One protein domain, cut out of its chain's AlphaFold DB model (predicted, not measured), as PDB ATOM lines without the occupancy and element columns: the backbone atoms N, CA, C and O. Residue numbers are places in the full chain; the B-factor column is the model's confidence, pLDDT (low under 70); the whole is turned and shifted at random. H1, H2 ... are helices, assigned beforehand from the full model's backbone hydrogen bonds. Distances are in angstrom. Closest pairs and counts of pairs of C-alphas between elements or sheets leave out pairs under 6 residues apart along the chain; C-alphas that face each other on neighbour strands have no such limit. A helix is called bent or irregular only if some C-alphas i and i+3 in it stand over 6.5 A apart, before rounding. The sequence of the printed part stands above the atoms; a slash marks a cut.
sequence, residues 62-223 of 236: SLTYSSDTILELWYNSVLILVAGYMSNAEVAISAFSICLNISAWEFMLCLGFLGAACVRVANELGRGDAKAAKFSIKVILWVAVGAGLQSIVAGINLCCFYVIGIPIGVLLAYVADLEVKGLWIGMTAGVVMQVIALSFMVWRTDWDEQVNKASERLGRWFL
ATOM      1  N   SER A  62     202.660 178.615 271.079       47.25
ATOM      2  CA  SER A  62     203.165 178.547 272.451       47.25
ATOM      3  C   SER A  62     202.070 178.431 273.519       47.25
ATOM      4  O   SER A  62     202.342 177.850 274.561       47.25
ATOM      5  N   LEU A  63     200.849 178.935 273.287       48.22
ATOM      6  CA  LEU A  63     199.743 178.801 274.250       48.22
ATOM      7  C   LEU A  63     199.215 177.363 274.342       48.22
ATOM      8  O   LEU A  63     198.692 176.987 275.385       48.22
ATOM      9  N   THR A  64     199.364 176.564 273.281       54.84
ATOM     10  CA  THR A  64     198.866 175.180 273.232       54.84
ATOM     11  C   THR A  64     199.596 174.274 274.221       54.84
ATOM     12  O   THR A  64     198.968 173.548 274.979       54.84
ATOM     13  N   TYR A  65     200.924 174.380 274.296       60.16
ATOM     14  CA  TYR A  65     201.708 173.627 275.278       60.16
ATOM     15  C   TYR A  65     201.281 173.926 276.716       60.16
ATOM     16  O   TYR A  65     201.194 173.024 277.542       60.16
ATOM     17  N   SER A  66     200.983 175.195 277.010       59.09
ATOM     18  CA  SER A  66     200.505 175.597 278.328       59.09
ATOM     19  C   SER A  66     199.109 175.050 278.631       59.09
ATOM     20  O   SER A  66     198.862 174.691 279.777       59.09
ATOM     21  N   SER A  67     198.201 174.956 277.648       61.97
ATOM     22  CA  SER A  67     196.878 174.365 277.883       61.97
ATOM     23  C   SER A  67     196.952 172.871 278.183       61.97
ATOM     24  O   SER A  67     196.250 172.419 279.081       61.97
ATOM     25  N   ASP A  68     197.815 172.125 277.495       65.62
ATOM     26  CA  ASP A  68     197.880 170.666 277.625       65.62
ATOM     27  C   ASP A  68     198.357 170.258 279.026       65.62
ATOM     28  O   ASP A  68     197.663 169.525 279.728       65.62
ATOM     29  N   THR A  69     199.467 170.840 279.496       66.88
ATOM     30  CA  THR A  69     199.993 170.587 280.850       66.88
ATOM     31  C   THR A  69     199.030 171.056 281.946       66.88
ATOM     32  O   THR A  69     198.917 170.416 282.990       66.88
ATOM     33  N   ILE A  70     198.299 172.159 281.730       77.69
ATOM     34  CA  ILE A  70     197.269 172.613 282.676       77.69
ATOM     35  C   ILE A  70     196.116 171.602 282.734       77.69
ATOM     36  O   ILE A  70     195.669 171.257 283.824       77.69
ATOM     37  N   LEU A  71     195.646 171.089 281.596       67.50
ATOM     38  CA  LEU A  71     194.566 170.098 281.546       67.50
ATOM     39  C   LEU A  71     194.987 168.751 282.159       67.50
ATOM     40  O   LEU A  71     194.191 168.135 282.864       67.50
ATOM     41  N   GLU A  72     196.246 168.339 281.995       71.19
ATOM     42  CA  GLU A  72     196.837 167.197 282.709       71.19
ATOM     43  C   GLU A  72     196.892 167.433 284.232       71.19
ATOM     44  O   GLU A  72     196.573 166.535 285.012       71.19
ATOM     45  N   LEU A  73     197.229 168.645 284.692       75.00
ATOM     46  CA  LEU A  73     197.185 169.018 286.114       75.00
ATOM     47  C   LEU A  73     195.757 168.986 286.685       75.00
ATOM     48  O   LEU A  73     195.557 168.499 287.801       75.00
ATOM     49  N   TRP A  74     194.753 169.436 285.925       80.75
ATOM     50  CA  TRP A  74     193.342 169.317 286.315       80.75
ATOM     51  C   TRP A  74     192.875 167.855 286.344       80.75
ATOM     52  O   TRP A  74     192.197 167.466 287.293       80.75
ATOM     53  N   TYR A  75     193.276 167.027 285.375       76.19
ATOM     54  CA  TYR A  75     192.984 165.588 285.360       76.19
ATOM     55  C   TYR A  75     193.561 164.880 286.595       76.19
ATOM     56  O   TYR A  75     192.831 164.203 287.317       76.19
ATOM     57  N   ASN A  76     194.843 165.106 286.900       73.69
ATOM     58  CA  ASN A  76     195.485 164.557 288.096       73.69
ATOM     59  C   ASN A  76     194.798 165.032 289.387       73.69
ATOM     60  O   ASN A  76     194.594 164.239 290.302       73.69
ATOM     61  N   SER A  77     194.377 166.300 289.439       81.56
ATOM     62  CA  SER A  77     193.644 166.858 290.584       81.56
ATOM     63  C   SER A  77     192.271 166.199 290.777       81.56
ATOM     64  O   SER A  77     191.885 165.919 291.910       81.56
ATOM     65  N   VAL A  78     191.549 165.892 289.690       81.50
ATOM     66  CA  VAL A  78     190.288 165.127 289.736       81.50
ATOM     67  C   VAL A  78     190.529 163.684 290.192       81.50
ATOM     68  O   VAL A  78     189.780 163.196 291.035       81.50
ATOM     69  N   LEU A  79     191.588 163.015 289.718       76.31
ATOM     70  CA  LEU A  79     191.942 161.664 290.182       76.31
ATOM     71  C   LEU A  79     192.295 161.637 291.679       76.31
ATOM     72  O   LEU A  79     191.839 160.741 292.384       76.31
ATOM     73  N   ILE A  80     193.037 162.628 292.185       80.44
ATOM     74  CA  ILE A  80     193.343 162.763 293.622       80.44
ATOM     75  C   ILE A  80     192.060 162.979 294.440       80.44
ATOM     76  O   ILE A  80     191.899 162.376 295.500       80.44
ATOM     77  N   LEU A  81     191.126 163.797 293.945       83.12
ATOM     78  CA  LEU A  81     189.841 164.045 294.609       83.12
ATOM     79  C   LEU A  81     188.992 162.761 294.674       83.12
ATOM     80  O   LEU A  81     188.438 162.448 295.725       83.12
ATOM     81  N   VAL A  82     188.964 161.969 293.596       78.19
ATOM     82  CA  VAL A  82     188.321 160.640 293.570       78.19
ATOM     83  C   VAL A  82     189.010 159.657 294.525       78.19
ATOM     84  O   VAL A  82     188.325 158.951 295.261       78.19
ATOM     85  N   ALA A  83     190.347 159.633 294.574       78.06
ATOM     86  CA  ALA A  83     191.103 158.794 295.509       78.06
ATOM     87  C   ALA A  83     190.800 159.136 296.981       78.06
ATOM     88  O   ALA A  83     190.714 158.239 297.818       78.06
ATOM     89  N   GLY A  84     190.567 160.417 297.287       80.44
ATOM     90  CA  GLY A  84     190.165 160.885 298.615       80.44
ATOM     91  C   GLY A  84     188.731 160.531 299.035       80.44
ATOM     92  O   GLY A  84     188.400 160.696 300.205       80.44
ATOM     93  N   TYR A  85     187.887 160.040 298.119       78.69
ATOM     94  CA  TYR A  85     186.521 159.583 298.421       78.69
ATOM     95  C   TYR A  85     186.431 158.063 298.676       78.69
ATOM     96  O   TYR A  85     185.366 157.554 299.017       78.69
ATOM     97  N   MET A  86     187.533 157.320 298.515       74.88
ATOM     98  CA  MET A  86     187.556 155.877 298.777       74.88
ATOM     99  C   MET A  86     187.641 155.556 300.276       74.88
ATOM    100  O   MET A  86     188.139 156.348 301.075       74.88
ATOM    101  N   SER A  87     187.211 154.347 300.649       70.69
ATOM    102  CA  SER A  87     187.190 153.833 302.030       70.69
ATOM    103  C   SER A  87     188.524 153.950 302.773       70.69
ATOM    104  O   SER A  87     188.526 154.144 303.986       70.69
ATOM    105  N   ASN A  88     189.648 153.874 302.054       75.06
ATOM    106  CA  ASN A  88     191.005 153.968 302.595       75.06
ATOM    107  C   ASN A  88     191.740 155.234 302.106       75.06
ATOM    108  O   ASN A  88     192.899 155.168 301.696       75.06
ATOM    109  N   ALA A  89     191.071 156.394 302.128       77.75
ATOM    110  CA  ALA A  89     191.552 157.664 301.564       77.75
ATOM    111  C   ALA A  89     193.010 158.040 301.919       77.75
ATOM    112  O   ALA A  89     193.749 158.505 301.054       77.75
ATOM    113  N   GLU A  90     193.463 157.813 303.156       80.94
ATOM    114  CA  GLU A  90     194.840 158.121 303.587       80.94
ATOM    115  C   GLU A  90     195.892 157.248 302.872       80.94
ATOM    116  O   GLU A  90     196.910 157.749 302.378       80.94
ATOM    117  N   VAL A  91     195.613 155.948 302.733       81.06
ATOM    118  CA  VAL A  91     196.448 155.001 301.974       81.06
ATOM    119  C   VAL A  91     196.372 155.310 300.477       81.06
ATOM    120  O   VAL A  91     197.385 155.265 299.778       81.06
ATOM    121  N   ALA A  92     195.192 155.693 299.985       79.75
ATOM    122  CA  ALA A  92     194.987 156.022 298.583       79.75
ATOM    123  C   ALA A  92     195.778 157.269 298.155       79.75
ATOM    124  O   ALA A  92     196.532 157.212 297.185       79.75
ATOM    125  N   ILE A  93     195.665 158.376 298.898       84.19
ATOM    126  CA  ILE A  93     196.346 159.645 298.599       84.19
ATOM    127  C   ILE A  93     197.872 159.501 298.715       84.19
ATOM    128  O   ILE A  93     198.608 159.997 297.856       84.19
ATOM    129  N   SER A  94     198.365 158.802 299.744       85.31
ATOM    130  CA  SER A  94     199.807 158.591 299.941       85.31
ATOM    131  C   SER A  94     200.425 157.738 298.828       85.31
ATOM    132  O   SER A  94     201.440 158.134 298.249       85.31
ATOM    133  N   ALA A  95     199.781 156.632 298.443       81.69
ATOM    134  CA  ALA A  95     200.210 155.823 297.305       81.69
ATOM    135  C   ALA A  95     200.155 156.607 295.979       81.69
ATOM    136  O   ALA A  95     201.092 156.532 295.182       81.69
ATOM    137  N   PHE A  96     199.119 157.427 295.765       81.12
ATOM    138  CA  PHE A  96     198.995 158.247 294.555       81.12
ATOM    139  C   PHE A  96     200.121 159.287 294.427       81.12
ATOM    140  O   PHE A  96     200.675 159.474 293.344       81.12
ATOM    141  N   SER A  97     200.520 159.913 295.538       84.31
ATOM    142  CA  SER A  97     201.665 160.835 295.587       84.31
ATOM    143  C   SER A  97     202.983 160.151 295.194       84.31
ATOM    144  O   SER A  97     203.785 160.715 294.444       84.31
ATOM    145  N   ILE A  98     203.197 158.904 295.629       85.88
ATOM    146  CA  ILE A  98     204.370 158.105 295.237       85.88
ATOM    147  C   ILE A  98     204.337 157.808 293.730       85.88
ATOM    148  O   ILE A  98     205.340 158.016 293.046       85.88
ATOM    149  N   CYS A  99     203.182 157.406 293.185       80.44
ATOM    150  CA  CYS A  99     203.011 157.174 291.747       80.44
ATOM    151  C   CYS A  99     203.320 158.424 290.905       80.44
ATOM    152  O   CYS A  99     204.056 158.321 289.927       80.44
ATOM    153  N   LEU A 100     202.833 159.605 291.306       81.31
ATOM    154  CA  LEU A 100     203.102 160.862 290.596       81.31
ATOM    155  C   LEU A 100     204.591 161.244 290.611       81.31
ATOM    156  O   LEU A 100     205.112 161.726 289.605       81.31
ATOM    157  N   ASN A 101     205.302 160.987 291.716       85.06
ATOM    158  CA  ASN A 101     206.752 161.196 291.785       85.06
ATOM    159  C   ASN A 101     207.522 160.251 290.846       85.06
ATOM    160  O   ASN A 101     208.443 160.695 290.159       85.06
ATOM    161  N   ILE A 102     207.121 158.977 290.766       83.75
ATOM    162  CA  ILE A 102     207.707 158.002 289.831       83.75
ATOM    163  C   ILE A 102     207.495 158.461 288.380       83.75
ATOM    164  O   ILE A 102     208.453 158.505 287.607       83.75
ATOM    165  N   SER A 103     206.281 158.894 288.023       78.81
ATOM    166  CA  SER A 103     205.983 159.424 286.686       78.81
ATOM    167  C   SER A 103     206.796 160.684 286.351       78.81
ATOM    168  O   SER A 103     207.276 160.831 285.228       78.81
ATOM    169  N   ALA A 104     207.019 161.581 287.318       81.81
ATOM    170  CA  ALA A 104     207.859 162.765 287.122       81.81
ATOM    171  C   ALA A 104     209.339 162.410 286.863       81.81
ATOM    172  O   ALA A 104     209.998 163.053 286.040       81.81
ATOM    173  N   TRP A 105     209.860 161.370 287.526       82.62
ATOM    174  CA  TRP A 105     211.213 160.856 287.282       82.62
ATOM    175  C   TRP A 105     211.349 160.222 285.893       82.62
ATOM    176  O   TRP A 105     212.366 160.424 285.230       82.62
ATOM    177  N   GLU A 106     210.322 159.516 285.419       76.50
ATOM    178  CA  GLU A 106     210.291 158.927 284.076       76.50
ATOM    179  C   GLU A 106     210.348 160.009 282.980       76.50
ATOM    180  O   GLU A 106     211.182 159.935 282.073       76.50
ATOM    181  N   PHE A 107     209.580 161.098 283.128       74.50
ATOM    182  CA  PHE A 107     209.682 162.267 282.244       74.50
ATOM    183  C   PHE A 107     211.080 162.908 282.261       74.50
ATOM    184  O   PHE A 107     211.620 163.223 281.196       74.50
ATOM    185  N   MET A 108     211.699 163.082 283.437       81.44
ATOM    186  CA  MET A 108     213.075 163.595 283.524       81.44
ATOM    187  C   MET A 108     214.092 162.673 282.843       81.44
ATOM    188  O   MET A 108     215.008 163.167 282.185       81.44
ATOM    189  N   LEU A 109     213.924 161.353 282.947       87.81
ATOM    190  CA  LEU A 109     214.790 160.371 282.297       87.81
ATOM    191  C   LEU A 109     214.694 160.481 280.767       87.81
ATOM    192  O   LEU A 109     215.723 160.608 280.098       87.81
ATOM    193  N   CYS A 110     213.481 160.532 280.207       79.69
ATOM    194  CA  CYS A 110     213.273 160.726 278.769       79.69
ATOM    195  C   CYS A 110     213.871 162.050 278.260       79.69
ATOM    196  O   CYS A 110     214.559 162.067 277.235       79.69
ATOM    197  N   LEU A 111     213.661 163.152 278.988       80.81
ATOM    198  CA  LEU A 111     214.240 164.458 278.652       80.81
ATOM    199  C   LEU A 111     215.772 164.470 278.776       80.81
ATOM    200  O   LEU A 111     216.439 165.110 277.964       80.81
ATOM    201  N   GLY A 112     216.341 163.729 279.730       87.69
ATOM    202  CA  GLY A 112     217.785 163.563 279.900       87.69
ATOM    203  C   GLY A 112     218.443 162.866 278.707       87.69
ATOM    204  O   GLY A 112     219.417 163.381 278.152       87.69
ATOM    205  N   PHE A 113     217.882 161.739 278.251       86.69
ATOM    206  CA  PHE A 113     218.367 161.048 277.050       86.69
ATOM    207  C   PHE A 113     218.204 161.895 275.782       86.69
ATOM    208  O   PHE A 113     219.134 161.968 274.975       86.69
ATOM    209  N   LEU A 114     217.069 162.587 275.623       83.69
ATOM    210  CA  LEU A 114     216.845 163.501 274.501       83.69
ATOM    211  C   LEU A 114     217.849 164.667 274.510       83.69
ATOM    212  O   LEU A 114     218.442 164.974 273.477       83.69
ATOM    213  N   GLY A 115     218.097 165.278 275.670       84.38
ATOM    214  CA  GLY A 115     219.083 166.348 275.836       84.38
ATOM    215  C   GLY A 115     220.504 165.894 275.499       84.38
ATOM    216  O   GLY A 115     221.201 166.561 274.732       84.38
ATOM    217  N   ALA A 116     220.917 164.723 275.993       88.25
ATOM    218  CA  ALA A 116     222.217 164.135 275.676       88.25
ATOM    219  C   ALA A 116     222.367 163.834 274.172       88.25
ATOM    220  O   ALA A 116     223.412 164.138 273.588       88.25
ATOM    221  N   ALA A 117     221.325 163.300 273.527       84.25
ATOM    222  CA  ALA A 117     221.304 163.076 272.085       84.25
ATOM    223  C   ALA A 117     221.432 164.398 271.305       84.25
ATOM    224  O   ALA A 117     222.287 164.506 270.428       84.25
ATOM    225  N   CYS A 118     220.666 165.432 271.667       82.12
ATOM    226  CA  CYS A 118     220.746 166.756 271.046       82.12
ATOM    227  C   CYS A 118     222.150 167.378 271.148       82.12
ATOM    228  O   CYS A 118     222.656 167.895 270.154       82.12
ATOM    229  N   VAL A 119     222.816 167.283 272.306       85.81
ATOM    230  CA  VAL A 119     224.194 167.784 272.484       85.81
ATOM    231  C   VAL A 119     225.197 166.990 271.641       85.81
ATOM    232  O   VAL A 119     226.080 167.582 271.024       85.81
ATOM    233  N   ARG A 120     225.056 165.659 271.547       86.31
ATOM    234  CA  ARG A 120     225.901 164.838 270.661       86.31
ATOM    235  C   ARG A 120     225.737 165.247 269.199       86.31
ATOM    236  O   ARG A 120     226.731 165.493 268.527       86.31
ATOM    237  N   VAL A 121     224.499 165.401 268.735       80.94
ATOM    238  CA  VAL A 121     224.181 165.827 267.365       80.94
ATOM    239  C   VAL A 121     224.724 167.226 267.061       80.94
ATOM    240  O   VAL A 121     225.272 167.439 265.981       80.94
ATOM    241  N   ALA A 122     224.625 168.165 268.006       81.25
ATOM    242  CA  ALA A 122     225.201 169.502 267.866       81.25
ATOM    243  C   ALA A 122     226.737 169.465 267.764       81.25
ATOM    244  O   ALA A 122     227.312 170.166 266.931       81.25
ATOM    245  N   ASN A 123     227.398 168.613 268.552       84.94
ATOM    246  CA  ASN A 123     228.852 168.461 268.513       84.94
ATOM    247  C   ASN A 123     229.344 167.825 267.203       84.94
ATOM    248  O   ASN A 123     230.314 168.316 266.634       84.94
ATOM    249  N   GLU A 124     228.675 166.788 266.684       80.12
ATOM    250  CA  GLU A 124     229.038 166.199 265.382       80.12
ATOM    251  C   GLU A 124     228.750 167.161 264.213       80.12
ATOM    252  O   GLU A 124     229.530 167.243 263.264       80.12
ATOM    253  N   LEU A 125     227.684 167.969 264.304       69.50
ATOM    254  CA  LEU A 125     227.412 169.047 263.347       69.50
ATOM    255  C   LEU A 125     228.523 170.112 263.350       69.50
ATOM    256  O   LEU A 125     228.963 170.542 262.286       69.50
ATOM    257  N   GLY A 126     229.031 170.485 264.528       75.38
ATOM    258  CA  GLY A 126     230.157 171.414 264.676       75.38
ATOM    259  C   GLY A 126     231.477 170.921 264.064       75.38
ATOM    260  O   GLY A 126     232.372 171.727 263.826       75.38
ATOM    261  N   ARG A 127     231.599 169.619 263.764       78.12
ATOM    262  CA  ARG A 127     232.758 169.020 263.072       78.12
ATOM    263  C   ARG A 127     232.629 169.016 261.544       78.12
ATOM    264  O   ARG A 127     233.547 168.557 260.873       78.12
ATOM    265  N   GLY A 128     231.518 169.514 260.995       74.69
ATOM    266  CA  GLY A 128     231.298 169.629 259.550       74.69
ATOM    267  C   GLY A 128     230.818 168.351 258.851       74.69
ATOM    268  O   GLY A 128     230.847 168.296 257.622       74.69
ATOM    269  N   ASP A 129     230.358 167.323 259.579       78.00
ATOM    270  CA  ASP A 129     229.841 166.104 258.941       78.00
ATOM    271  C   ASP A 129     228.438 166.327 258.339       78.00
ATOM    272  O   ASP A 129     227.428 166.498 259.035       78.00
ATOM    273  N   ALA A 130     228.358 166.252 257.008       70.94
ATOM    274  CA  ALA A 130     227.119 166.350 256.245       70.94
ATOM    275  C   ALA A 130     226.076 165.264 256.600       70.94
ATOM    276  O   ALA A 130     224.877 165.475 256.390       70.94
ATOM    277  N   LYS A 131     226.483 164.111 257.149       74.00
ATOM    278  CA  LYS A 131     225.560 163.084 257.667       74.00
ATOM    279  C   LYS A 131     224.926 163.521 258.988       74.00
ATOM    280  O   LYS A 131     223.710 163.395 259.143       74.00
ATOM    281  N   ALA A 132     225.713 164.093 259.902       70.12
ATOM    282  CA  ALA A 132     225.220 164.624 261.175       70.12
ATOM    283  C   ALA A 132     224.255 165.805 260.964       70.12
ATOM    284  O   ALA A 132     223.207 165.870 261.607       70.12
ATOM    285  N   ALA A 133     224.538 166.678 259.989       71.00
ATOM    286  CA  ALA A 133     223.634 167.758 259.590       71.00
ATOM    287  C   ALA A 133     222.247 167.246 259.166       71.00
ATOM    288  O   ALA A 133     221.229 167.733 259.659       71.00
ATOM    289  N   LYS A 134     222.191 166.208 258.317       70.12
ATOM    290  CA  LYS A 134     220.925 165.579 257.898       70.12
ATOM    291  C   LYS A 134     220.166 164.958 259.073       70.12
ATOM    292  O   LYS A 134     218.942 165.072 259.127       70.12
ATOM    293  N   PHE A 135     220.868 164.350 260.033       76.62
ATOM    294  CA  PHE A 135     220.241 163.833 261.252       76.62
ATOM    295  C   PHE A 135     219.668 164.957 262.128       76.62
ATOM    296  O   PHE A 135     218.519 164.864 262.551       76.62
ATOM    297  N   SER A 136     220.414 166.048 262.332       74.88
ATOM    298  CA  SER A 136     219.947 167.224 263.082       74.88
ATOM    299  C   SER A 136     218.691 167.841 262.459       74.88
ATOM    300  O   SER A 136     217.692 168.043 263.146       74.88
ATOM    301  N   ILE A 137     218.686 168.029 261.134       75.62
ATOM    302  CA  ILE A 137     217.512 168.496 260.379       75.62
ATOM    303  C   ILE A 137     216.322 167.550 260.597       75.62
ATOM    304  O   ILE A 137     215.224 168.016 260.896       75.62
ATOM    305  N   LYS A 138     216.538 166.230 260.521       73.31
ATOM    306  CA  LYS A 138     215.498 165.223 260.780       73.31
ATOM    307  C   LYS A 138     214.939 165.331 262.208       73.31
ATOM    308  O   LYS A 138     213.725 165.380 262.360       73.31
ATOM    309  N   VAL A 139     215.781 165.437 263.241       77.44
ATOM    310  CA  VAL A 139     215.349 165.602 264.650       77.44
ATOM    311  C   VAL A 139     214.573 166.904 264.865       77.44
ATOM    312  O   VAL A 139     213.494 166.884 265.456       77.44
ATOM    313  N   ILE A 140     215.065 168.031 264.343       76.19
ATOM    314  CA  ILE A 140     214.381 169.329 264.449       76.19
ATOM    315  C   ILE A 140     213.012 169.278 263.754       76.19
ATOM    316  O   ILE A 140     212.053 169.863 264.252       76.19
ATOM    317  N   LEU A 141     212.889 168.540 262.647       73.81
ATOM    318  CA  LEU A 141     211.614 168.325 261.965       73.81
ATOM    319  C   LEU A 141     210.655 167.431 262.743       73.81
ATOM    320  O   LEU A 141     209.485 167.787 262.830       73.81
ATOM    321  N   TRP A 142     211.120 166.337 263.352       73.31
ATOM    322  CA  TRP A 142     210.294 165.533 264.262       73.31
ATOM    323  C   TRP A 142     209.681 166.404 265.365       73.31
ATOM    324  O   TRP A 142     208.466 166.392 265.565       73.31
ATOM    325  N   VAL A 143     210.506 167.230 266.017       75.69
ATOM    326  CA  VAL A 143     210.065 168.153 267.073       75.69
ATOM    327  C   VAL A 143     209.118 169.229 266.524       75.69
ATOM    328  O   VAL A 143     208.084 169.495 267.131       75.69
ATOM    329  N   ALA A 144     209.412 169.822 265.363       73.81
ATOM    330  CA  ALA A 144     208.587 170.873 264.760       73.81
ATOM    331  C   ALA A 144     207.241 170.367 264.200       73.81
ATOM    332  O   ALA A 144     206.266 171.122 264.179       73.81
ATOM    333  N   VAL A 145     207.172 169.109 263.755       71.31
ATOM    334  CA  VAL A 145     205.927 168.446 263.341       71.31
ATOM    335  C   VAL A 145     205.096 168.094 264.571       71.31
ATOM    336  O   VAL A 145     203.931 168.485 264.617       71.31
ATOM    337  N   GLY A 146     205.692 167.487 265.605       71.38
ATOM    338  CA  GLY A 146     205.022 167.270 266.894       71.38
ATOM    339  C   GLY A 146     204.433 168.572 267.450       71.38
ATOM    340  O   GLY A 146     203.236 168.654 267.706       71.38
ATOM    341  N   ALA A 147     205.231 169.644 267.470       71.75
ATOM    342  CA  ALA A 147     204.801 171.000 267.824       71.75
ATOM    343  C   ALA A 147     203.645 171.554 266.973       71.75
ATOM    344  O   ALA A 147     202.845 172.362 267.443       71.75
ATOM    345  N   GLY A 148     203.588 171.179 265.694       70.12
ATOM    346  CA  GLY A 148     202.577 171.646 264.750       70.12
ATOM    347  C   GLY A 148     201.233 170.935 264.894       70.12
ATOM    348  O   GLY A 148     200.200 171.573 264.695       70.12
ATOM    349  N   LEU A 149     201.247 169.645 265.239       69.44
ATOM    350  CA  LEU A 149     200.046 168.822 265.416       69.44
ATOM    351  C   LEU A 149     199.583 168.715 266.876       69.44
ATOM    352  O   LEU A 149     198.457 168.272 267.104       69.44
ATOM    353  N   GLN A 150     200.385 169.188 267.837       69.56
ATOM    354  CA  GLN A 150     200.086 169.194 269.272       69.56
ATOM    355  C   GLN A 150     198.649 169.641 269.586       69.56
ATOM    356  O   GLN A 150     197.953 168.947 270.312       69.56
ATOM    357  N   SER A 151     198.140 170.716 268.967       69.62
ATOM    358  CA  SER A 151     196.772 171.208 269.218       69.62
ATOM    359  C   SER A 151     195.654 170.249 268.788       69.62
ATOM    360  O   SER A 151     194.552 170.313 269.323       69.62
ATOM    361  N   ILE A 152     195.910 169.394 267.796       72.25
ATOM    362  CA  ILE A 152     194.953 168.392 267.302       72.25
ATOM    363  C   ILE A 152     195.038 167.140 268.178       72.25
ATOM    364  O   ILE A 152     194.008 166.604 268.585       72.25
ATOM    365  N   VAL A 153     196.263 166.719 268.517       70.62
ATOM    366  CA  VAL A 153     196.514 165.621 269.462       70.62
ATOM    367  C   VAL A 153     195.874 165.937 270.810       70.62
ATOM    368  O   VAL A 153     195.113 165.120 271.307       70.62
ATOM    369  N   ALA A 154     196.095 167.138 271.350       70.88
ATOM    370  CA  ALA A 154     195.530 167.614 272.607       70.88
ATOM    371  C   ALA A 154     194.005 167.477 272.666       70.88
ATOM    372  O   ALA A 154     193.486 166.891 273.610       70.88
ATOM    373  N   GLY A 155     193.280 167.953 271.646       72.06
ATOM    374  CA  GLY A 155     191.815 167.866 271.612       72.06
ATOM    375  C   GLY A 155     191.297 166.423 271.609       72.06
ATOM    376  O   GLY A 155     190.378 166.097 272.355       72.06
ATOM    377  N   ILE A 156     191.919 165.542 270.818       72.19
ATOM    378  CA  ILE A 156     191.549 164.118 270.747       72.19
ATOM    379  C   ILE A 156     191.905 163.400 272.056       72.19
ATOM    380  O   ILE A 156     191.089 162.653 272.599       72.19
ATOM    381  N   ASN A 157     193.105 163.656 272.583       70.06
ATOM    382  CA  ASN A 157     193.606 163.072 273.822       70.06
ATOM    383  C   ASN A 157     192.719 163.481 275.003       70.06
ATOM    384  O   ASN A 157     192.280 162.620 275.755       70.06
ATOM    385  N   LEU A 158     192.363 164.765 275.108       70.50
ATOM    386  CA  LEU A 158     191.476 165.296 276.142       70.50
ATOM    387  C   LEU A 158     190.097 164.627 276.114       70.50
ATOM    388  O   LEU A 158     189.607 164.199 277.159       70.50
ATOM    389  N   CYS A 159     189.488 164.489 274.930       72.06
ATOM    390  CA  CYS A 159     188.214 163.787 274.785       72.06
ATOM    391  C   CYS A 159     188.321 162.322 275.236       72.06
ATOM    392  O   CYS A 159     187.485 161.878 276.018       72.06
ATOM    393  N   CYS A 160     189.356 161.585 274.827       68.81
ATOM    394  CA  CYS A 160     189.555 160.207 275.286       68.81
ATOM    395  C   CYS A 160     189.836 160.119 276.796       68.81
ATOM    396  O   CYS A 160     189.209 159.319 277.481       68.81
ATOM    397  N   PHE A 161     190.722 160.943 277.355       70.19
ATOM    398  CA  PHE A 161     191.061 160.900 278.781       70.19
ATOM    399  C   PHE A 161     189.866 161.248 279.681       70.19
ATOM    400  O   PHE A 161     189.627 160.544 280.659       70.19
ATOM    401  N   TYR A 162     189.076 162.274 279.349       70.94
ATOM    402  CA  TYR A 162     187.923 162.663 280.172       70.94
ATOM    403  C   TYR A 162     186.678 161.795 279.940       70.94
ATOM    404  O   TYR A 162     185.984 161.478 280.902       70.94
ATOM    405  N   VAL A 163     186.379 161.395 278.696       73.25
ATOM    406  CA  VAL A 163     185.147 160.645 278.364       73.25
ATOM    407  C   VAL A 163     185.332 159.129 278.473       73.25
ATOM    408  O   VAL A 163     184.355 158.415 278.664       73.25
ATOM    409  N   ILE A 164     186.565 158.621 278.372       72.25
ATOM    410  CA  ILE A 164     186.873 157.183 278.443       72.25
ATOM    411  C   ILE A 164     187.811 156.885 279.623       72.25
ATOM    412  O   ILE A 164     187.513 156.003 280.420       72.25
ATOM    413  N   GLY A 165     188.900 157.641 279.791       71.00
ATOM    414  CA  GLY A 165     189.895 157.418 280.850       71.00
ATOM    415  C   GLY A 165     189.330 157.533 282.270       71.00
ATOM    416  O   GLY A 165     189.512 156.614 283.064       71.00
ATOM    417  N   ILE A 166     188.585 158.604 282.576       74.81
ATOM    418  CA  ILE A 166     187.920 158.776 283.880       74.81
ATOM    419  C   ILE A 166     186.922 157.639 284.161       74.81
ATOM    420  O   ILE A 166     187.097 156.968 285.179       74.81
ATOM    421  N   PRO A 167     185.908 157.355 283.315       79.62
ATOM    422  CA  PRO A 167     184.972 156.275 283.613       79.62
ATOM    423  C   PRO A 167     185.624 154.890 283.616       79.62
ATOM    424  O   PRO A 167     185.221 154.085 284.440       79.62
ATOM    425  N   ILE A 168     186.649 154.599 282.802       78.31
ATOM    426  CA  ILE A 168     187.395 153.329 282.911       78.31
ATOM    427  C   ILE A 168     188.177 153.257 284.229       78.31
ATOM    428  O   ILE A 168     188.117 152.233 284.902       78.31
ATOM    429  N   GLY A 169     188.875 154.323 284.634       73.88
ATOM    430  CA  GLY A 169     189.628 154.359 285.892       73.88
ATOM    431  C   GLY A 169     188.731 154.219 287.124       73.88
ATOM    432  O   GLY A 169     189.044 153.454 288.033       73.88
ATOM    433  N   VAL A 170     187.574 154.888 287.120       75.56
ATOM    434  CA  VAL A 170     186.538 154.760 288.158       75.56
ATOM    435  C   VAL A 170     185.903 153.364 288.127       75.56
ATOM    436  O   VAL A 170     185.768 152.737 289.173       75.56
ATOM    437  N   LEU A 171     185.571 152.828 286.949       78.75
ATOM    438  CA  LEU A 171     184.994 151.487 286.815       78.75
ATOM    439  C   LEU A 171     185.961 150.405 287.315       78.75
ATOM    440  O   LEU A 171     185.543 149.538 288.069       78.75
ATOM    441  N   LEU A 172     187.253 150.468 286.968       73.50
ATOM    442  CA  LEU A 172     188.258 149.525 287.482       73.50
ATOM    443  C   LEU A 172     188.514 149.692 288.985       73.50
ATOM    444  O   LEU A 172     188.801 148.701 289.652       73.50
ATOM    445  N   ALA A 173     188.409 150.910 289.525       71.69
ATOM    446  CA  ALA A 173     188.521 151.138 290.962       71.69
ATOM    447  C   ALA A 173     187.368 150.481 291.745       71.69
ATOM    448  O   ALA A 173     187.633 149.819 292.745       71.69
ATOM    449  N   TYR A 174     186.121 150.616 291.271       70.19
ATOM    450  CA  TYR A 174     184.924 150.122 291.972       70.19
ATOM    451  C   TYR A 174     184.514 148.676 291.640       70.19
ATOM    452  O   TYR A 174     183.961 148.003 292.500       70.19
ATOM    453  N   VAL A 175     184.735 148.176 290.417       71.44
ATOM    454  CA  VAL A 175     184.266 146.830 290.000       71.44
ATOM    455  C   VAL A 175     185.230 145.713 290.407       71.44
ATOM    456  O   VAL A 175     184.826 144.557 290.487       71.44
ATOM    457  N   ALA A 176     186.500 146.037 290.651       69.19
ATOM    458  CA  ALA A 176     187.541 145.052 290.946       69.19
ATOM    459  C   ALA A 176     188.144 145.180 292.359       69.19
ATOM    460  O   ALA A 176     189.144 144.516 292.630       69.19
ATOM    461  N   ASP A 177     187.608 146.064 293.215       68.06
ATOM    462  CA  ASP A 177     188.183 146.441 294.524       68.06
ATOM    463  C   ASP A 177     189.692 146.778 294.452       68.06
ATOM    464  O   ASP A 177     190.466 146.598 295.393       68.06
ATOM    465  N   LEU A 178     190.148 147.265 293.290       69.25
ATOM    466  CA  LEU A 178     191.565 147.511 293.018       69.25
ATOM    467  C   LEU A 178     192.056 148.862 293.559       69.25
ATOM    468  O   LEU A 178     193.256 149.129 293.466       69.25
ATOM    469  N   GLU A 179     191.161 149.700 294.094       75.19
ATOM    470  CA  GLU A 179     191.438 151.026 294.666       75.19
ATOM    471  C   GLU A 179     192.460 151.821 293.815       75.19
ATOM    472  O   GLU A 179     192.215 152.161 292.653       75.19
ATOM    473  N   VAL A 180     193.655 152.061 294.366       71.44
ATOM    474  CA  VAL A 180     194.765 152.795 293.739       71.44
ATOM    475  C   VAL A 180     195.287 152.112 292.473       71.44
ATOM    476  O   VAL A 180     195.690 152.789 291.531       71.44
ATOM    477  N   LYS A 181     195.278 150.773 292.412       75.94
ATOM    478  CA  LYS A 181     195.816 150.012 291.271       75.94
ATOM    479  C   LYS A 181     194.961 150.211 290.021       75.94
ATOM    480  O   LYS A 181     195.516 150.383 288.941       75.94
ATOM    481  N   GLY A 182     193.634 150.239 290.165       75.50
ATOM    482  CA  GLY A 182     192.718 150.529 289.053       75.50
ATOM    483  C   GLY A 182     192.924 151.946 288.510       75.50
ATOM    484  O   GLY A 182     193.000 152.155 287.299       75.50
ATOM    485  N   LEU A 183     193.127 152.899 289.422       74.94
ATOM    486  CA  LEU A 183     193.380 154.303 289.104       74.94
ATOM    487  C   LEU A 183     194.750 154.515 288.419       74.94
ATOM    488  O   LEU A 183     194.852 155.284 287.463       74.94
ATOM    489  N   TRP A 184     195.783 153.777 288.845       76.56
ATOM    490  CA  TRP A 184     197.107 153.761 288.210       76.56
ATOM    491  C   TRP A 184     197.065 153.145 286.805       76.56
ATOM    492  O   TRP A 184     197.558 153.756 285.861       76.56
ATOM    493  N   ILE A 185     196.394 151.998 286.632       79.50
ATOM    494  CA  ILE A 185     196.210 151.350 285.321       79.50
ATOM    495  C   ILE A 185     195.517 152.295 284.329       79.50
ATOM    496  O   ILE A 185     195.940 152.377 283.176       79.50
ATOM    497  N   GLY A 186     194.503 153.054 284.767       76.50
ATOM    498  CA  GLY A 186     193.848 154.071 283.937       76.50
ATOM    499  C   GLY A 186     194.806 155.173 283.460       76.50
ATOM    500  O   GLY A 186     194.778 155.554 282.289       76.50
ATOM    501  N   MET A 187     195.703 155.641 284.336       74.88
ATOM    502  CA  MET A 187     196.738 156.620 283.985       74.88
ATOM    503  C   MET A 187     197.760 156.045 282.993       74.88
ATOM    504  O   MET A 187     198.007 156.655 281.950       74.88
ATOM    505  N   THR A 188     198.311 154.857 283.262       78.75
ATOM    506  CA  THR A 188     199.291 154.206 282.377       78.75
ATOM    507  C   THR A 188     198.690 153.897 281.004       78.75
ATOM    508  O   THR A 188     199.328 154.159 279.986       78.75
ATOM    509  N   ALA A 189     197.450 153.400 280.948       79.81
ATOM    510  CA  ALA A 189     196.755 153.120 279.693       79.81
ATOM    511  C   ALA A 189     196.562 154.389 278.845       79.81
ATOM    512  O   ALA A 189     196.789 154.356 277.637       79.81
ATOM    513  N   GLY A 190     196.209 155.516 279.472       73.50
ATOM    514  CA  GLY A 190     196.107 156.806 278.790       73.50
ATOM    515  C   GLY A 190     197.441 157.275 278.197       73.50
ATOM    516  O   GLY A 190     197.498 157.632 277.019       73.50
ATOM    517  N   VAL A 191     198.533 157.207 278.969       75.75
ATOM    518  CA  VAL A 191     199.883 157.571 278.490       75.75
ATOM    519  C   VAL A 191     200.327 156.661 277.339       75.75
ATOM    520  O   VAL A 191     200.820 157.147 276.321       75.75
ATOM    521  N   VAL A 192     200.091 155.350 277.438       80.94
ATOM    522  CA  VAL A 192     200.382 154.392 276.357       80.94
ATOM    523  C   VAL A 192     199.570 154.713 275.098       80.94
ATOM    524  O   VAL A 192     200.129 154.735 274.002       80.94
ATOM    525  N   MET A 193     198.281 155.042 275.228       76.12
ATOM    526  CA  MET A 193     197.444 155.458 274.096       76.12
ATOM    527  C   MET A 193     197.935 156.760 273.447       76.12
ATOM    528  O   MET A 193     197.948 156.859 272.220       76.12
ATOM    529  N   GLN A 194     198.409 157.727 274.237       70.50
ATOM    530  CA  GLN A 194     199.020 158.965 273.741       70.50
ATOM    531  C   GLN A 194     200.331 158.691 272.984       70.50
ATOM    532  O   GLN A 194     200.533 159.228 271.893       70.50
ATOM    533  N   VAL A 195     201.191 157.802 273.496       79.94
ATOM    534  CA  VAL A 195     202.420 157.357 272.811       79.94
ATOM    535  C   VAL A 195     202.101 156.631 271.501       79.94
ATOM    536  O   VAL A 195     202.773 156.875 270.496       79.94
ATOM    537  N   ILE A 196     201.064 155.787 271.465       81.06
ATOM    538  CA  ILE A 196     200.612 155.096 270.247       81.06
ATOM    539  C   ILE A 196     200.050 156.095 269.226       81.06
ATOM    540  O   ILE A 196     200.417 156.032 268.054       81.06
ATOM    541  N   ALA A 197     199.213 157.048 269.647       77.12
ATOM    542  CA  ALA A 197     198.636 158.062 268.763       77.12
ATOM    543  C   ALA A 197     199.710 158.983 268.156       77.12
ATOM    544  O   ALA A 197     199.698 159.237 266.947       77.12
ATOM    545  N   LEU A 198     200.674 159.426 268.972       72.06
ATOM    546  CA  LEU A 198     201.834 160.184 268.508       72.06
ATOM    547  C   LEU A 198     202.677 159.349 267.543       72.06
ATOM    548  O   LEU A 198     202.936 159.815 266.439       72.06
ATOM    549  N   SER A 199     203.023 158.108 267.900       79.75
ATOM    550  CA  SER A 199     203.763 157.170 267.038       79.75
ATOM    551  C   SER A 199     203.076 156.935 265.689       79.75
ATOM    552  O   SER A 199     203.726 156.954 264.647       79.75
ATOM    553  N   PHE A 200     201.753 156.774 265.673       81.25
ATOM    554  CA  PHE A 200     200.977 156.567 264.452       81.25
ATOM    555  C   PHE A 200     200.989 157.798 263.532       81.25
ATOM    556  O   PHE A 200     201.193 157.676 262.325       81.25
ATOM    557  N   MET A 201     200.825 158.997 264.098       69.25
ATOM    558  CA  MET A 201     200.918 160.269 263.372       69.25
ATOM    559  C   MET A 201     202.337 160.522 262.831       69.25
ATOM    560  O   MET A 201     202.514 160.950 261.688       69.25
ATOM    561  N   VAL A 202     203.341 160.190 263.643       72.25
ATOM    562  CA  VAL A 202     204.772 160.151 263.316       72.25
ATOM    563  C   VAL A 202     205.022 159.252 262.101       72.25
ATOM    564  O   VAL A 202     205.681 159.678 261.159       72.25
ATOM    565  N   TRP A 203     204.445 158.051 262.057       75.69
ATOM    566  CA  TRP A 203     204.598 157.122 260.928       75.69
ATOM    567  C   TRP A 203     203.806 157.534 259.677       75.69
ATOM    568  O   TRP A 203     204.204 157.198 258.568       75.69
ATOM    569  N   ARG A 204     202.696 158.266 259.838       74.69
ATOM    570  CA  ARG A 204     201.820 158.736 258.746       74.69
ATOM    571  C   ARG A 204     202.282 160.017 258.046       74.69
ATOM    572  O   ARG A 204     201.634 160.429 257.089       74.69
ATOM    573  N   THR A 205     203.332 160.671 258.530       70.69
ATOM    574  CA  THR A 205     203.832 161.927 257.951       70.69
ATOM    575  C   THR A 205     204.894 161.643 256.886       70.69
ATOM    576  O   THR A 205     205.858 160.940 257.167       70.69
ATOM    577  N   ASP A 206     204.776 162.228 255.691       74.44
ATOM    578  CA  ASP A 206     205.798 162.103 254.642       74.44
ATOM    579  C   ASP A 206     207.059 162.913 254.985       74.44
ATOM    580  O   ASP A 206     207.147 164.131 254.778       74.44
ATOM    581  N   TRP A 207     208.052 162.227 255.555       67.50
ATOM    582  CA  TRP A 207     209.268 162.851 256.081       67.50
ATOM    583  C   TRP A 207     210.164 163.437 255.002       67.50
ATOM    584  O   TRP A 207     210.712 164.518 255.210       67.50
ATOM    585  N   ASP A 208     210.301 162.775 253.856       72.62
ATOM    586  CA  ASP A 208     211.217 163.216 252.804       72.62
ATOM    587  C   ASP A 208     210.816 164.577 252.223       72.62
ATOM    588  O   ASP A 208     211.672 165.441 252.036       72.62
ATOM    589  N   GLU A 209     209.518 164.846 252.043       76.00
ATOM    590  CA  GLU A 209     209.050 166.145 251.543       76.00
ATOM    591  C   GLU A 209     209.182 167.266 252.591       76.00
ATOM    592  O   GLU A 209     209.575 168.391 252.259       76.00
ATOM    593  N   GLN A 210     208.921 166.967 253.868       68.94
ATOM    594  CA  GLN A 210     209.130 167.913 254.973       68.94
ATOM    595  C   GLN A 210     210.621 168.249 255.150       68.94
ATOM    596  O   GLN A 210     210.978 169.417 255.340       68.94
ATOM    597  N   VAL A 211     211.499 167.245 255.025       68.00
ATOM    598  CA  VAL A 211     212.961 167.406 255.026       68.00
ATOM    599  C   VAL A 211     213.412 168.252 253.846       68.00
ATOM    600  O   VAL A 211     214.167 169.200 254.058       68.00
ATOM    601  N   ASN A 212     212.922 167.995 252.632       74.00
ATOM    602  CA  ASN A 212     213.342 168.752 251.453       74.00
ATOM    603  C   ASN A 212     212.945 170.237 251.566       74.00
ATOM    604  O   ASN A 212     213.794 171.119 251.443       74.00
ATOM    605  N   LYS A 213     211.687 170.527 251.936       73.19
ATOM    606  CA  LYS A 213     211.183 171.902 252.141       73.19
ATOM    607  C   LYS A 213     211.923 172.668 253.242       73.19
ATOM    608  O   LYS A 213     212.018 173.895 253.182       73.19
ATOM    609  N   ALA A 214     212.426 171.983 254.268       67.00
ATOM    610  CA  ALA A 214     213.221 172.605 255.326       67.00
ATOM    611  C   ALA A 214     214.702 172.752 254.948       67.00
ATOM    612  O   ALA A 214     215.298 173.788 255.244       67.00
ATOM    613  N   SER A 215     215.275 171.771 254.249       69.25
ATOM    614  CA  SER A 215     216.645 171.820 253.734       69.25
ATOM    615  C   SER A 215     216.813 172.925 252.692       69.25
ATOM    616  O   SER A 215     217.805 173.644 252.728       69.25
ATOM    617  N   GLU A 216     215.830 173.133 251.813       74.56
ATOM    618  CA  GLU A 216     215.837 174.224 250.830       74.56
ATOM    619  C   GLU A 216     215.790 175.606 251.510       74.56
ATOM    620  O   GLU A 216     216.503 176.535 251.124       74.56
ATOM    621  N   ARG A 217     215.003 175.738 252.590       68.44
ATOM    622  CA  ARG A 217     214.993 176.949 253.425       68.44
ATOM    623  C   ARG A 217     216.346 177.172 254.092       68.44
ATOM    624  O   ARG A 217     216.852 178.284 254.026       68.44
ATOM    625  N   LEU A 218     216.931 176.143 254.708       64.12
ATOM    626  CA  LEU A 218     218.239 176.230 255.363       64.12
ATOM    627  C   LEU A 218     219.355 176.570 254.368       64.12
ATOM    628  O   LEU A 218     220.124 177.486 254.636       64.12
ATOM    629  N   GLY A 219     219.397 175.921 253.201       64.12
ATOM    630  CA  GLY A 219     220.359 176.224 252.139       64.12
ATOM    631  C   GLY A 219     220.300 177.690 251.707       64.12
ATOM    632  O   GLY A 219     221.334 178.342 251.610       64.12
ATOM    633  N   ARG A 220     219.095 178.261 251.584       68.12
ATOM    634  CA  ARG A 220     218.893 179.683 251.257       68.12
ATOM    635  C   ARG A 220     219.461 180.660 252.303       68.12
ATOM    636  O   ARG A 220     219.747 181.802 251.953       68.12
ATOM    637  N   TRP A 221     219.620 180.235 253.560       61.56
ATOM    638  CA  TRP A 221     220.232 181.030 254.637       61.56
ATOM    639  C   TRP A 221     221.726 180.733 254.841       61.56
ATOM    640  O   TRP A 221     222.469 181.647 255.175       61.56
ATOM    641  N   PHE A 222     222.166 179.487 254.640       60.72
ATOM    642  CA  PHE A 222     223.546 179.049 254.892       60.72
ATOM    643  C   PHE A 222     224.480 179.128 253.676       60.72
ATOM    644  O   PHE A 222     225.686 179.185 253.876       60.72
ATOM    645  N   LEU A 223     223.960 179.157 252.442       54.03
ATOM    646  CA  LEU A 223     224.770 179.287 251.216       54.03
ATOM    647  C   LEU A 223     224.894 180.732 250.712       54.03
ATOM    648  O   LEU A 223     225.700 180.996 249.831       54.03
TER     649      LEU A 223
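AT A GLANCE: This is residues 62 to 223 of the 236 residues of an uncharacterized protein of Camellia sinensis var. sinensis (UniProt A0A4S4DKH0). A long, loose rod of helices, in which the long straight H2 runs along one side and the bent H3 arches over it, with the space beside residues 104 to 116 of H2 left open. H1, H2, H3b and H4 form an up-and-down bundle, each running against the one before it, and H5 packs on H3a toward the other end of the rod. The printed part has 162 residues with five named helices in the order H1 H2 H3 H4 H5 and no named strand; the class is all helix. The whole is loose, with a radius of gyration of the C-alphas of 20.3 A, and spans 68 by 28 by 26 A.

HOW THE PARTS SIT: The longest helix and the hub is H3, residues 130 to 175; by its hydrogen bonds it was assigned as one helix, but it is bent, with C-alphas 148 and 151 7.3 A apart. Its arms, H3a, residues 130 to 148, and H3b, residues 151 to 175, stand at a steep tilt of 67 degrees, and H3b has a kink of 33 degrees near residue 160. H3b and H4, residues 180 to 203, form a helical hairpin with 23 pairs of C-alphas within 8 A, the closest being those of Ala 173 and Gly 182 at 4.7 A, at a shallow tilt of 27 degrees, opposite ways. H1, residues 62 to 83, touches residues 151 to 162 of H3b at a shallow tilt of 6 degrees, the same way; their closest C-alphas, those of Thr 64 and Ser 151, are 6.0 A apart. H2, residues 89 to 126, touches H4 with residues 92 to 99 alone, the closest C-alphas being those of Ala 92 and Val 180 at 5.8 A. H2 and H3a form a helical hairpin at a steep tilt of 36 degrees, only just past shallow, with the C-alphas of Leu 125 and Ala 132 closest at 5.4 A; H2 and H3b are apart. H5, residues 207 to 222, touches H3a, the closest C-alphas being those of Lys 138 and Val 211 at 6.7 A. Every O i to N i+4 pair is within hydrogen-bond range in H2, H3a and H4; the counts are 17 of 18 in H1, 18 of 21 in H3b and 11 of 12 in H5.

IN THESE COORDINATES: H1 is 32.7 A long from C-alpha 62 at (203.165, 178.547, 272.451). H2 measures 55.1 A, H3a 26.5 A, H3b 34.4 A and H4 34.5 A. H5 measures 21.6 A and ends with C-alpha 222 at (223.546, 179.049, 254.892).

THE WHOLE: The C-alphas of Ser 87 and Leu 223, the two farthest apart, are 68.1 A apart. The printed part has no cut, and the four links between the helices are tight. The mean pLDDT of the printed part is 74.7; 30 residues are under 70, among them residues 62 to 69 and 217 to 223.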